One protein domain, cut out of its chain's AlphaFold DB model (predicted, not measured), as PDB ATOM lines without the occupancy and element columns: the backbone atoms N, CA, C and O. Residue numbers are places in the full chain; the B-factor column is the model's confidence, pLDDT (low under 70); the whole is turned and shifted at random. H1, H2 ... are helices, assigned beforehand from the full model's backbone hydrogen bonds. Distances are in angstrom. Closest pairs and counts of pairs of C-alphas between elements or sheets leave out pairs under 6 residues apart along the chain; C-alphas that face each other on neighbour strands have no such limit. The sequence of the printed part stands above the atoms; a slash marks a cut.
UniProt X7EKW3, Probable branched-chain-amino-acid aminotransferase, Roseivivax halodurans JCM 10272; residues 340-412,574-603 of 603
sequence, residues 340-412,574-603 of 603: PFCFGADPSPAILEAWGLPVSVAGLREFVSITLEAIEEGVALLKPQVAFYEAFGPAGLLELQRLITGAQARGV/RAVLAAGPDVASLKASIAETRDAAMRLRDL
ATOM      1  N   PRO A 340     577.128 281.897 498.819       90.62
ATOM      2  CA  PRO A 340     577.186 281.655 497.375       90.62
ATOM      3  C   PRO A 340     577.999 282.715 496.603       90.62
ATOM      4  O   PRO A 340     578.151 282.607 495.386       90.62
ATOM      5  N   PHE A 341     578.506 283.753 497.278       91.94
ATOM      6  CA  PHE A 341     579.292 284.820 496.665       91.94
ATOM      7  C   PHE A 341     580.564 284.312 495.969       91.94
ATOM      8  O   PHE A 341     581.391 283.611 496.554       91.94
ATOM      9  N   CYS A 342     580.736 284.754 494.723       94.25
ATOM     10  CA  CYS A 342     581.933 284.567 493.922       94.25
ATOM     11  C   CYS A 342     582.706 285.883 493.791       94.25
ATOM     12  O   CYS A 342     582.270 286.826 493.119       94.25
ATOM     13  N   PHE A 343     583.877 285.944 494.419       95.44
ATOM     14  CA  PHE A 343     584.744 287.114 494.364       95.44
ATOM     15  C   PHE A 343     585.576 287.107 493.078       95.44
ATOM     16  O   PHE A 343     586.329 286.173 492.821       95.44
ATOM     17  N   GLY A 344     585.466 288.145 492.251       95.31
ATOM     18  CA  GLY A 344     586.295 288.298 491.058       95.31
ATOM     19  C   GLY A 344     587.597 289.044 491.345       95.31
ATOM     20  O   GLY A 344     587.574 290.224 491.683       95.31
ATOM     21  N   ALA A 345     588.729 288.363 491.164       95.44
ATOM     22  CA  ALA A 345     590.070 288.912 491.358       95.44
ATOM     23  C   ALA A 345     590.682 289.338 490.015       95.44
ATOM     24  O   ALA A 345     591.449 288.599 489.391       95.44
ATOM     25  N   ASP A 346     590.307 290.537 489.568       96.12
ATOM     26  CA  ASP A 346     590.589 291.043 488.226       96.12
ATOM     27  C   ASP A 346     591.593 292.220 488.264       96.12
ATOM     28  O   ASP A 346     591.177 293.375 488.417       96.12
ATOM     29  N   PRO A 347     592.907 291.973 488.079       96.62
ATOM     30  CA  PRO A 347     593.957 292.995 488.127       96.62
ATOM     31  C   PRO A 347     594.020 293.800 486.824       96.62
ATOM     32  O   PRO A 347     595.039 293.853 486.138       96.62
ATOM     33  N   SER A 348     592.898 294.407 486.434       96.56
ATOM     34  CA  SER A 348     592.883 295.302 485.277       96.56
ATOM     35  C   SER A 348     593.849 296.475 485.500       96.56
ATOM     36  O   SER A 348     594.032 296.877 486.653       96.56
ATOM     37  N   PRO A 349     594.413 297.081 484.437       96.38
ATOM     38  CA  PRO A 349     595.299 298.238 484.580       96.38
ATOM     39  C   PRO A 349     594.713 299.338 485.474       96.38
ATOM     40  O   PRO A 349     595.388 299.807 486.379       96.38
ATOM     41  N   ALA A 350     593.418 299.638 485.323       96.38
ATOM     42  CA  ALA A 350     592.725 300.630 486.142       96.38
ATOM     43  C   ALA A 350     592.654 300.261 487.635       96.38
ATOM     44  O   ALA A 350     592.719 301.145 488.482       96.38
ATOM     45  N   ILE A 351     592.518 298.972 487.972       97.44
ATOM     46  CA  ILE A 351     592.529 298.517 489.373       97.44
ATOM     47  C   ILE A 351     593.943 298.599 489.948       97.44
ATOM     48  O   ILE A 351     594.104 299.107 491.052       97.44
ATOM     49  N   LEU A 352     594.960 298.157 489.201       96.88
ATOM     50  CA  LEU A 352     596.355 298.266 489.640       96.88
ATOM     51  C   LEU A 352     596.739 299.730 489.886       96.88
ATOM     52  O   LEU A 352     597.259 300.056 490.948       96.88
ATOM     53  N   GLU A 353     596.395 300.621 488.956       97.19
ATOM     54  CA  GLU A 353     596.623 302.062 489.084       97.19
ATOM     55  C   GLU A 353     595.859 302.668 490.269       97.19
ATOM     56  O   GLU A 353     596.442 303.428 491.041       97.19
ATOM     57  N   ALA A 354     594.586 302.301 490.465       96.56
ATOM     58  CA  ALA A 354     593.795 302.752 491.613       96.56
ATOM     59  C   ALA A 354     594.386 302.285 492.952       96.56
ATOM     60  O   ALA A 354     594.268 302.984 493.956       96.56
ATOM     61  N   TRP A 355     595.054 301.130 492.964       97.62
ATOM     62  CA  TRP A 355     595.770 300.601 494.123       97.62
ATOM     63  C   TRP A 355     597.166 301.215 494.305       97.62
ATOM     64  O   TRP A 355     597.877 300.855 495.240       97.62
ATOM     65  N   GLY A 356     597.589 302.124 493.420       96.38
ATOM     66  CA  GLY A 356     598.947 302.672 493.419       96.38
ATOM     67  C   GLY A 356     600.019 301.645 493.036       96.38
ATOM     68  O   GLY A 356     601.202 301.866 493.293       96.38
ATOM     69  N   LEU A 357     599.623 300.523 492.433       94.81
ATOM     70  CA  LEU A 357     600.515 299.459 491.989       94.81
ATOM     71  C   LEU A 357     600.950 299.699 490.535       94.81
ATOM     72  O   LEU A 357     600.149 300.124 489.700       94.81
ATOM     73  N   PRO A 358     602.212 299.396 490.178       89.19
ATOM     74  CA  PRO A 358     602.660 299.524 488.798       89.19
ATOM     75  C   PRO A 358     601.969 298.489 487.903       89.19
ATOM     76  O   PRO A 358     601.861 297.321 488.278       89.19
ATOM     77  N   VAL A 359     601.616 298.865 486.670       96.62
ATOM     78  CA  VAL A 359     601.124 297.928 485.640       96.62
ATOM     79  C   VAL A 359     602.292 297.074 485.122       96.62
ATOM     80  O   VAL A 359     602.822 297.265 484.032       96.62
ATOM     81  N   SER A 360     602.755 296.150 485.962       91.06
ATOM     82  CA  SER A 360     603.880 295.241 485.724       91.06
ATOM     83  C   SER A 360     603.697 293.944 486.520       91.06
ATOM     84  O   SER A 360     602.843 293.870 487.403       91.06
ATOM     85  N   VAL A 361     604.548 292.939 486.280       87.44
ATOM     86  CA  VAL A 361     604.553 291.682 487.058       87.44
ATOM     87  C   VAL A 361     604.729 291.936 488.561       87.44
ATOM     88  O   VAL A 361     604.127 291.238 489.368       87.44
ATOM     89  N   ALA A 362     605.513 292.948 488.950       81.00
ATOM     90  CA  ALA A 362     605.705 293.290 490.358       81.00
ATOM     91  C   ALA A 362     604.410 293.807 491.004       81.00
ATOM     92  O   ALA A 362     604.062 293.383 492.102       81.00
ATOM     93  N   GLY A 363     603.658 294.660 490.300       89.81
ATOM     94  CA  GLY A 363     602.354 295.123 490.783       89.81
ATOM     95  C   GLY A 363     601.300 294.019 490.769       89.81
ATOM     96  O   GLY A 363     600.515 293.921 491.704       89.81
ATOM     97  N   LEU A 364     601.329 293.126 489.776       96.19
ATOM     98  CA  LEU A 364     600.473 291.938 489.754       96.19
ATOM     99  C   LEU A 364     600.745 291.014 490.950       96.19
ATOM    100  O   LEU A 364     599.808 290.525 491.577       96.19
ATOM    101  N   ARG A 365     602.020 290.786 491.283       95.19
ATOM    102  CA  ARG A 365     602.414 289.996 492.454       95.19
ATOM    103  C   ARG A 365     601.874 290.610 493.740       95.19
ATOM    104  O   ARG A 365     601.315 289.890 494.564       95.19
ATOM    105  N   GLU A 366     602.007 291.921 493.894       90.88
ATOM    106  CA  GLU A 366     601.494 292.614 495.073       90.88
ATOM    107  C   GLU A 366     599.966 292.529 495.157       90.88
ATOM    108  O   GLU A 366     599.424 292.148 496.192       90.88
ATOM    109  N   PHE A 367     599.269 292.740 494.035       98.12
ATOM    110  CA  PHE A 367     597.821 292.552 493.941       98.12
ATOM    111  C   PHE A 367     597.391 291.153 494.397       98.12
ATOM    112  O   PHE A 367     596.457 291.019 495.189       98.12
ATOM    113  N   VAL A 368     598.071 290.102 493.924       97.62
ATOM    114  CA  VAL A 368     597.756 288.717 494.302       97.62
ATOM    115  C   VAL A 368     598.029 288.478 495.789       97.62
ATOM    116  O   VAL A 368     597.240 287.797 496.439       97.62
ATOM    117  N   SER A 369     599.094 289.052 496.356       92.50
ATOM    118  CA  SER A 369     599.390 288.937 497.791       92.50
ATOM    119  C   SER A 369     598.310 289.592 498.653       92.50
ATOM    120  O   SER A 369     597.752 288.921 499.518       92.50
ATOM    121  N   ILE A 370     597.939 290.840 498.348       95.75
ATOM    122  CA  ILE A 370     596.853 291.569 499.023       95.75
ATOM    123  C   ILE A 370     595.534 290.797 498.909       95.75
ATOM    124  O   ILE A 370     594.821 290.611 499.892       95.75
ATOM    125  N   THR A 371     595.220 290.299 497.711       96.38
ATOM    126  CA  THR A 371     593.996 289.533 497.445       96.38
ATOM    127  C   THR A 371     593.946 288.255 498.283       96.38
ATOM    128  O   THR A 371     592.933 287.979 498.920       96.38
ATOM    129  N   LEU A 372     595.037 287.485 498.339       94.44
ATOM    130  CA  LEU A 372     595.124 286.270 499.156       94.44
ATOM    131  C   LEU A 372     595.086 286.556 500.663       94.44
ATOM    132  O   LEU A 372     594.644 285.705 501.432       94.44
ATOM    133  N   GLU A 373     595.566 287.715 501.104       92.44
ATOM    134  CA  GLU A 373     595.472 288.131 502.505       92.44
ATOM    135  C   GLU A 373     594.054 288.586 502.879       92.44
ATOM    136  O   GLU A 373     593.600 288.364 504.007       92.44
ATOM    137  N   ALA A 374     593.345 289.200 501.929       91.81
ATOM    138  CA  ALA A 374     591.980 289.677 502.101       91.81
ATOM    139  C   ALA A 374     590.927 288.566 502.021       91.81
ATOM    140  O   ALA A 374     589.894 288.660 502.679       91.81
ATOM    141  N   ILE A 375     591.177 287.508 501.248       89.62
ATOM    142  CA  ILE A 375     590.276 286.357 501.182       89.62
ATOM    143  C   ILE A 375     590.376 285.565 502.490       89.62
ATOM    144  O   ILE A 375     591.374 284.902 502.769       89.62
ATOM    145  N   GLU A 376     589.317 285.643 503.289       74.19
ATOM    146  CA  GLU A 376     589.113 284.837 504.493       74.19
ATOM    147  C   GLU A 376     588.359 283.531 504.191       74.19
ATOM    148  O   GLU A 376     587.814 283.341 503.101       74.19
ATOM    149  N   GLU A 377     588.249 282.656 505.195       61.09
ATOM    150  CA  GLU A 377     587.426 281.437 505.139       61.09
ATOM    151  C   GLU A 377     585.938 281.719 504.840       61.09
ATOM    152  O   GLU A 377     585.184 280.800 504.581       61.09
ATOM    153  N   GLY A 378     585.475 282.970 504.822       69.06
ATOM    154  CA  GLY A 378     584.091 283.336 504.512       69.06
ATOM    155  C   GLY A 378     583.711 283.360 503.022       69.06
ATOM    156  O   GLY A 378     582.545 283.604 502.714       69.06
ATOM    157  N   VAL A 379     584.640 283.139 502.085       88.38
ATOM    158  CA  VAL A 379     584.348 283.098 500.636       88.38
ATOM    159  C   VAL A 379     584.349 281.651 500.141       88.38
ATOM    160  O   VAL A 379     585.269 280.892 500.439       88.38
ATOM    161  N   ALA A 380     583.329 281.254 499.376       90.88
ATOM    162  CA  ALA A 380     583.258 279.910 498.794       90.88
ATOM    163  C   ALA A 380     584.015 279.802 497.462       90.88
ATOM    164  O   ALA A 380     584.613 278.766 497.178       90.88
ATOM    165  N   LEU A 381     583.989 280.864 496.647       95.12
ATOM    166  CA  LEU A 381     584.498 280.845 495.277       95.12
ATOM    167  C   LEU A 381     585.267 282.129 494.929       95.12
ATOM    168  O   LEU A 381     584.784 283.243 495.134       95.12
ATOM    169  N   LEU A 382     586.447 281.959 494.344       96.56
ATOM    170  CA  LEU A 382     587.267 283.005 493.744       96.56
ATOM    171  C   LEU A 382     587.285 282.826 492.226       96.56
ATOM    172  O   LEU A 382     587.460 281.713 491.735       96.56
ATOM    173  N   LYS A 383     587.172 283.916 491.467       97.12
ATOM    174  CA  LYS A 383     587.144 283.881 490.002       97.12
ATOM    175  C   LYS A 383     588.092 284.892 489.352       97.12
ATOM    176  O   LYS A 383     587.644 285.989 489.000       97.12
ATOM    177  N   PRO A 384     589.368 284.547 489.113       97.19
ATOM    178  CA  PRO A 384     590.269 285.416 488.361       97.19
ATOM    179  C   PRO A 384     589.888 285.511 486.875       97.19
ATOM    180  O   PRO A 384     589.676 284.495 486.207       97.19
ATOM    181  N   GLN A 385     589.841 286.731 486.329       96.62
ATOM    182  CA  GLN A 385     589.810 286.966 484.881       96.62
ATOM    183  C   GLN A 385     591.186 286.701 484.270       96.62
ATOM    184  O   GLN A 385     592.071 287.557 484.311       96.62
ATOM    185  N   VAL A 386     591.335 285.529 483.654       97.31
ATOM    186  CA  VAL A 386     592.611 285.011 483.140       97.31
ATOM    187  C   VAL A 386     593.308 285.998 482.196       97.31
ATOM    188  O   VAL A 386     594.525 286.165 482.271       97.31
ATOM    189  N   ALA A 387     592.547 286.720 481.368       97.12
ATOM    190  CA  ALA A 387     593.092 287.678 480.405       97.12
ATOM    191  C   ALA A 387     593.960 288.783 481.044       97.12
ATOM    192  O   ALA A 387     594.939 289.216 480.437       97.12
ATOM    193  N   PHE A 388     593.649 289.223 482.273       98.00
ATOM    194  CA  PHE A 388     594.453 290.247 482.955       98.00
ATOM    195  C   PHE A 388     595.788 289.713 483.475       98.00
ATOM    196  O   PHE A 388     596.715 290.491 483.657       98.00
ATOM    197  N   TYR A 389     595.918 288.401 483.660       98.06
ATOM    198  CA  TYR A 389     597.179 287.759 484.029       98.06
ATOM    199  C   TYR A 389     597.994 287.416 482.778       98.06
ATOM    200  O   TYR A 389     599.195 287.675 482.726       98.06
ATOM    201  N   GLU A 390     597.332 286.910 481.731       96.69
ATOM    202  CA  GLU A 390     597.949 286.601 480.432       96.69
ATOM    203  C   GLU A 390     598.634 287.810 479.787       96.69
ATOM    204  O   GLU A 390     599.664 287.652 479.130       96.69
ATOM    205  N   ALA A 391     598.119 289.021 480.025       97.12
ATOM    206  CA  ALA A 391     598.714 290.270 479.547       97.12
ATOM    207  C   ALA A 391     600.184 290.465 479.980       97.12
ATOM    208  O   ALA A 391     600.925 291.190 479.317       97.12
ATOM    209  N   PHE A 392     600.628 289.793 481.048       91.25
ATOM    210  CA  PHE A 392     602.004 289.841 481.556       91.25
ATOM    211  C   PHE A 392     602.860 288.629 481.134       91.25
ATOM    212  O   PHE A 392     603.968 288.431 481.644       91.25
ATOM    213  N   GLY A 393     602.374 287.803 480.203       93.31
ATOM    214  CA  GLY A 393     603.088 286.635 479.687       93.31
ATOM    215  C   GLY A 393     603.279 285.521 480.729       93.31
ATOM    216  O   GLY A 393     602.503 285.421 481.682       93.31
ATOM    217  N   PRO A 394     604.318 284.671 480.586       92.38
ATOM    218  CA  PRO A 394     604.539 283.528 481.478       92.38
ATOM    219  C   PRO A 394     604.636 283.901 482.962       92.38
ATOM    220  O   PRO A 394     604.144 283.170 483.813       92.38
ATOM    221  N   ALA A 395     605.220 285.058 483.279       81.81
ATOM    222  CA  ALA A 395     605.325 285.523 484.658       81.81
ATOM    223  C   ALA A 395     603.953 285.877 485.260       81.81
ATOM    224  O   ALA A 395     603.711 285.594 486.428       81.81
ATOM    225  N   GLY A 396     603.035 286.430 484.461       93.75
ATOM    226  CA  GLY A 396     601.660 286.664 484.904       93.75
ATOM    227  C   GLY A 396     600.880 285.376 485.137       93.75
ATOM    228  O   GLY A 396     600.132 285.276 486.107       93.75
ATOM    229  N   LEU A 397     601.108 284.363 484.299       96.12
ATOM    230  CA  LEU A 397     600.519 283.035 484.478       96.12
ATOM    231  C   LEU A 397     601.017 282.334 485.753       96.12
ATOM    232  O   LEU A 397     600.235 281.645 486.403       96.12
ATOM    233  N   LEU A 398     602.271 282.551 486.159       91.62
ATOM    234  CA  LEU A 398     602.774 282.061 487.448       91.62
ATOM    235  C   LEU A 398     602.066 282.738 488.631       91.62
ATOM    236  O   LEU A 398     601.679 282.063 489.582       91.62
ATOM    237  N   GLU A 399     601.832 284.052 488.568       96.00
ATOM    238  CA  GLU A 399     601.066 284.752 489.611       96.00
ATOM    239  C   GLU A 399     599.586 284.327 489.625       96.00
ATOM    240  O   GLU A 399     598.995 284.209 490.698       96.00
ATOM    241  N   LEU A 400     598.994 284.008 488.466       97.25
ATOM    242  CA  LEU A 400     597.662 283.396 488.387       97.25
ATOM    243  C   LEU A 400     597.633 282.029 489.081       97.25
ATOM    244  O   LEU A 400     596.729 281.759 489.870       97.25
ATOM    245  N   GLN A 401     598.628 281.177 488.825       94.81
ATOM    246  CA  GLN A 401     598.740 279.877 489.487       94.81
ATOM    247  C   GLN A 401     598.915 280.037 491.003       94.81
ATOM    248  O   GLN A 401     598.304 279.299 491.779       94.81
ATOM    249  N   ARG A 402     599.687 281.037 491.444       94.19
ATOM    250  CA  ARG A 402     599.836 281.371 492.867       94.19
ATOM    251  C   ARG A 402     598.515 281.814 493.494       94.19
ATOM    252  O   ARG A 402     598.226 281.430 494.623       94.19
ATOM    253  N   LEU A 403     597.703 282.586 492.775       96.31
ATOM    254  CA  LEU A 403     596.378 282.983 493.245       96.31
ATOM    255  C   LEU A 403     595.442 281.774 493.385       96.31
ATOM    256  O   LEU A 403     594.802 281.629 494.423       96.31
ATOM    257  N   ILE A 404     595.386 280.904 492.370       95.25
ATOM    258  CA  ILE A 404     594.542 279.696 492.370       95.25
ATOM    259  C   ILE A 404     594.916 278.783 493.542       95.25
ATOM    260  O   ILE A 404     594.082 278.491 494.399       95.25
ATOM    261  N   THR A 405     596.191 278.402 493.629       91.75
ATOM    262  CA  THR A 405     596.684 277.494 494.676       91.75
ATOM    263  C   THR A 405     596.597 278.123 496.068       91.75
ATOM    264  O   THR A 405     596.236 277.454 497.036       91.75
ATOM    265  N   GLY A 406     596.859 279.429 496.183       91.00
ATOM    266  CA  GLY A 406     596.731 280.176 497.431       91.00
ATOM    267  C   GLY A 406     595.290 280.264 497.943       91.00
ATOM    268  O   GLY A 406     595.083 280.211 499.158       91.00
ATOM    269  N   ALA A 407     594.304 280.377 497.050       92.44
ATOM    270  CA  ALA A 407     592.886 280.362 497.405       92.44
ATOM    271  C   ALA A 407     592.445 278.966 497.870       92.44
ATOM    272  O   ALA A 407     591.841 278.827 498.934       92.44
ATOM    273  N   GLN A 408     592.847 277.923 497.141       91.38
ATOM    274  CA  GLN A 408     592.546 276.531 497.491       91.38
ATOM    275  C   GLN A 408     593.143 276.128 498.842       91.38
ATOM    276  O   GLN A 408     592.475 275.475 499.641       91.38
ATOM    277  N   ALA A 409     594.356 276.592 499.156       87.81
ATOM    278  CA  ALA A 409     594.982 276.383 500.463       87.81
ATOM    279  C   ALA A 409     594.198 277.015 501.635       87.81
ATOM    280  O   ALA A 409     594.409 276.634 502.783       87.81
ATOM    281  N   ARG A 410     593.288 277.958 501.356       88.56
ATOM    282  CA  ARG A 410     592.367 278.594 502.320       88.56
ATOM    283  C   ARG A 410     590.955 277.986 502.275       88.56
ATOM    284  O   ARG A 410     590.006 278.543 502.828       88.56
ATOM    285  N   GLY A 411     590.791 276.858 501.581       90.50
ATOM    286  CA  GLY A 411     589.503 276.193 501.393       90.50
ATOM    287  C   GLY A 411     588.542 276.941 500.464       90.50
ATOM    288  O   GLY A 411     587.337 276.733 500.559       90.50
ATOM    289  N   VAL A 412     589.047 277.826 499.598       93.62
ATOM    290  CA  VAL A 412     588.245 278.575 498.619       93.62
ATOM    291  C   VAL A 412     588.391 277.927 497.246       93.62
ATOM    292  O   VAL A 412     589.509 277.701 496.787       93.62
ATOM    293  N   ARG A 574     584.978 294.474 490.369       89.31
ATOM    294  CA  ARG A 574     585.332 295.904 490.417       89.31
ATOM    295  C   ARG A 574     584.804 296.647 491.647       89.31
ATOM    296  O   ARG A 574     585.547 297.429 492.220       89.31
ATOM    297  N   ALA A 575     583.557 296.406 492.056       87.88
ATOM    298  CA  ALA A 575     582.975 297.063 493.231       87.88
ATOM    299  C   ALA A 575     583.685 296.667 494.536       87.88
ATOM    300  O   ALA A 575     583.891 297.515 495.396       87.88
ATOM    301  N   VAL A 576     584.107 295.404 494.654       91.69
ATOM    302  CA  VAL A 576     584.845 294.912 495.823       91.69
ATOM    303  C   VAL A 576     586.286 295.415 495.797       91.69
ATOM    304  O   VAL A 576     586.769 295.986 496.770       91.69
ATOM    305  N   LEU A 577     586.952 295.280 494.646       94.94
ATOM    306  CA  LEU A 577     588.342 295.698 494.457       94.94
ATOM    307  C   LEU A 577     588.540 297.213 494.606       94.94
ATOM    308  O   LEU A 577     589.643 297.637 494.932       94.94
ATOM    309  N   ALA A 578     587.500 298.032 494.432       93.44
ATOM    310  CA  ALA A 578     587.569 299.476 494.671       93.44
ATOM    311  C   ALA A 578     587.918 299.852 496.127       93.44
ATOM    312  O   ALA A 578     588.322 300.985 496.366       93.44
ATOM    313  N   ALA A 579     587.776 298.925 497.081       94.19
ATOM    314  CA  ALA A 579     588.140 299.133 498.484       94.19
ATOM    315  C   ALA A 579     589.619 298.836 498.802       94.19
ATOM    316  O   ALA A 579     590.062 299.112 499.913       94.19
ATOM    317  N   GLY A 580     590.381 298.258 497.866       92.94
ATOM    318  CA  GLY A 580     591.823 298.055 498.033       92.94
ATOM    319  C   GLY A 580     592.637 299.346 497.830       92.94
ATOM    320  O   GLY A 580     592.078 300.375 497.451       92.94
ATOM    321  N   PRO A 581     593.960 299.323 498.076       94.88
ATOM    322  CA  PRO A 581     594.788 298.146 498.353       94.88
ATOM    323  C   PRO A 581     594.815 297.728 499.830       94.88
ATOM    324  O   PRO A 581     595.403 296.703 500.159       94.88
ATOM    325  N   ASP A 582     594.212 298.510 500.730       95.56
ATOM    326  CA  ASP A 582     594.191 298.194 502.157       95.56
ATOM    327  C   ASP A 582     593.420 296.889 502.427       95.56
ATOM    328  O   ASP A 582     592.239 296.755 502.095       95.56
ATOM    329  N   VAL A 583     594.095 295.916 503.045       94.62
ATOM    330  CA  VAL A 583     593.554 294.568 503.277       94.62
ATOM    331  C   VAL A 583     592.317 294.604 504.175       94.62
ATOM    332  O   VAL A 583     591.373 293.850 503.943       94.62
ATOM    333  N   ALA A 584     592.285 295.472 505.191       93.50
ATOM    334  CA  ALA A 584     591.147 295.567 506.105       93.50
ATOM    335  C   ALA A 584     589.896 296.109 505.392       93.50
ATOM    336  O   ALA A 584     588.803 295.562 505.546       93.50
ATOM    337  N   SER A 585     590.073 297.132 504.558       94.94
ATOM    338  CA  SER A 585     589.017 297.714 503.726       94.94
ATOM    339  C   SER A 585     588.499 296.715 502.686       94.94
ATOM    340  O   SER A 585     587.287 296.570 502.507       94.94
ATOM    341  N   LEU A 586     589.400 295.953 502.057       94.31
ATOM    342  CA  LEU A 586     589.030 294.897 501.117       94.31
ATOM    343  C   LEU A 586     588.257 293.758 501.806       94.31
ATOM    344  O   LEU A 586     587.231 293.325 501.284       94.31
ATOM    345  N   LYS A 587     588.677 293.330 503.006       94.38
ATOM    346  CA  LYS A 587     587.942 292.356 503.838       94.38
ATOM    347  C   LYS A 587     586.528 292.827 504.164       94.38
ATOM    348  O   LYS A 587     585.583 292.060 504.002       94.38
ATOM    349  N   ALA A 588     586.374 294.085 504.575       92.81
ATOM    350  CA  ALA A 588     585.064 294.657 504.882       92.81
ATOM    351  C   ALA A 588     584.136 294.660 503.653       92.81
ATOM    352  O   ALA A 588     582.977 294.261 503.755       92.81
ATOM    353  N   SER A 589     584.663 295.027 502.482       92.44
ATOM    354  CA  SER A 589     583.913 295.029 501.218       92.44
ATOM    355  C   SER A 589     583.513 293.617 500.754       92.44
ATOM    356  O   SER A 589     582.386 293.390 500.293       92.44
ATOM    357  N   ILE A 590     584.406 292.633 500.932       92.31
ATOM    358  CA  ILE A 590     584.109 291.211 500.701       92.31
ATOM    359  C   ILE A 590     582.984 290.748 501.633       92.31
ATOM    360  O   ILE A 590     582.024 290.145 501.155       92.31
ATOM    361  N   ALA A 591     583.069 291.048 502.932       90.44
ATOM    362  CA  ALA A 591     582.073 290.651 503.924       90.44
ATOM    363  C   ALA A 591     580.691 291.264 503.643       90.44
ATOM    364  O   ALA A 591     579.693 290.549 503.646       90.44
ATOM    365  N   GLU A 592     580.620 292.556 503.304       89.06
ATOM    366  CA  GLU A 592     579.357 293.215 502.945       89.06
ATOM    367  C   GLU A 592     578.694 292.546 501.727       89.06
ATOM    368  O   GLU A 592     577.493 292.251 501.729       89.06
ATOM    369  N   THR A 593     579.488 292.253 500.693       88.19
ATOM    370  CA  THR A 593     578.996 291.603 499.470       88.19
ATOM    371  C   THR A 593     578.575 290.157 499.736       88.19
ATOM    372  O   THR A 593     577.539 289.708 499.238       88.19
ATOM    373  N   ARG A 594     579.341 289.434 500.561       88.19
ATOM    374  CA  ARG A 594     579.036 288.075 501.024       88.19
ATOM    375  C   ARG A 594     577.686 288.023 501.737       88.19
ATOM    376  O   ARG A 594     576.862 287.165 501.414       88.19
ATOM    377  N   ASP A 595     577.460 288.938 502.673       86.19
ATOM    378  CA  ASP A 595     576.241 289.002 503.479       86.19
ATOM    379  C   ASP A 595     575.032 289.401 502.615       86.19
ATOM    380  O   ASP A 595     573.929 288.874 502.780       86.19
ATOM    381  N   ALA A 596     575.238 290.271 501.620       82.25
ATOM    382  CA  ALA A 596     574.220 290.575 500.623       82.25
ATOM    383  C   ALA A 596     573.865 289.360 499.752       82.25
ATOM    384  O   ALA A 596     572.681 289.127 499.502       82.25
ATOM    385  N   ALA A 597     574.858 288.572 499.333       83.19
ATOM    386  CA  ALA A 597     574.655 287.357 498.551       83.19
ATOM    387  C   ALA A 597     573.962 286.240 499.346       83.19
ATOM    388  O   ALA A 597     573.192 285.476 498.773       83.19
ATOM    389  N   MET A 598     574.158 286.166 500.665       81.69
ATOM    390  CA  MET A 598     573.442 285.205 501.514       81.69
ATOM    391  C   MET A 598     571.925 285.413 501.488       81.69
ATOM    392  O   MET A 598     571.180 284.439 501.495       81.69
ATOM    393  N   ARG A 599     571.461 286.664 501.356       75.12
ATOM    394  CA  ARG A 599     570.029 286.979 501.206       75.12
ATOM    395  C   ARG A 599     569.422 286.449 499.902       75.12
ATOM    396  O   ARG A 599     568.210 286.308 499.829       75.12
ATOM    397  N   LEU A 600     570.244 286.145 498.891       67.50
ATOM    398  CA  LEU A 600     569.793 285.540 497.633       67.50
ATOM    399  C   LEU A 600     569.570 284.027 497.742       67.50
ATOM    400  O   LEU A 600     568.935 283.448 496.868       67.50
ATOM    401  N   ARG A 601     570.100 283.376 498.786       65.88
ATOM    402  CA  ARG A 601     570.022 281.917 498.958       65.88
ATOM    403  C   ARG A 601     568.609 281.427 499.288       65.88
ATOM    404  O   ARG A 601     568.297 280.274 499.006       65.88
ATOM    405  N   ASP A 602     567.808 282.288 499.910       59.78
ATOM    406  CA  ASP A 602     566.459 281.975 500.398       59.78
ATOM    407  C   ASP A 602     565.348 282.367 499.394       59.78
ATOM    408  O   ASP A 602     564.165 282.305 499.732       59.78
ATOM    409  N   LEU A 603     565.732 282.769 498.174       55.47
ATOM    410  CA  LEU A 603     564.858 282.967 497.007       55.47
ATOM    411  C   LEU A 603     564.634 281.650 496.256       55.47
ATOM    412  O   LEU A 603     563.531 281.476 495.689       55.47
TER     413      LEU A 603
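This is residues 340 to 412 and 574 to 603 of the 603 residues of the protein "Probable branched-chain-amino-acid aminotransferase" of Roseivivax halodurans JCM 10272 (UniProt X7EKW3). Two long helices, H2 and H4, lie side by side and run the same way, with the long link of residues 375 to 385 folding back from the end of H2 to the small helix H3, next to the start of H4. A third long helix, H6, meets the last residues of H2 at a steep angle and runs away from the pair, so that it and the tail to Leu 603 make one end of the long axis; the short H5 packs on H6, and the short H1 stands near the first residues of H2. The printed part has 103 residues with six named helices, H1 to H6 in order along the chain, and no named strand; the class is all helix. It is compact, with a radius of gyration of the C-alphas of 13.3 A, yet elongated in outline, spanning 42 by 24 by 20 A.

Before the first helix, residues 342 to 343 pair with residues 381 to 382, parallel, as strands do. H1, residues 349 to 354, and H2, residues 361 to 374, only just touch, with 3 pairs of C-alphas within 8 A, the closest being Leu 352 and Gly 363 at 6.9 A; they run the same way at a steep tilt of 61 degrees. H3, residues 386 to 390, touches H4, residues 393 to 408, with the C-alphas of Tyr 389 and Gly 396 closest at 4.7 A; H4 touches H3 with residues 396 to 400 alone. H2 and H4 touch, closest at the C-alphas of Val 368 and Leu 403, 6.0 A, the same way at a shallow tilt of 8 degrees. H5, residues 574 to 577, touches H6, residues 583 to 598, with the C-alphas of Val 576 and Ser 589 closest at 5.5 A. H6 touches H2 with residues 583 to 587 alone, closest at the C-alphas of Ala 374 and Lys 587, 5.1 A, the same way at a steep tilt of 58 degrees. H4 and H6 are apart. In H1, H2, H3, H4 and H6 every O i to N i+4 pair is within hydrogen-bond range; H5 is too short for such a pair, and its one O i to N i+3 pair is not within range.

H1 begins with C-alpha 349 at (595.299, 298.238, 484.580). From first to last C-alpha H2 is 19.7 A long, H4 23.0 A and H6 22.3 A, while H1, H3 and H5 are shorter. H4 ends with C-alpha 408 at (592.546, 276.531, 497.491), and H6 with C-alpha 598 at (573.442, 285.205, 501.514).

The two C-alphas farthest apart are those of Ala 362 and Leu 603, 42.7 A. Residues 413 to 573 are not printed, and C-alphas 412 and 574 are 19.4 A apart across the cut. Of the links printed whole, H2 to H3 is long. The mean pLDDT of the printed part is 91.0; residues 377 to 378 and 600 to 603 are under 70.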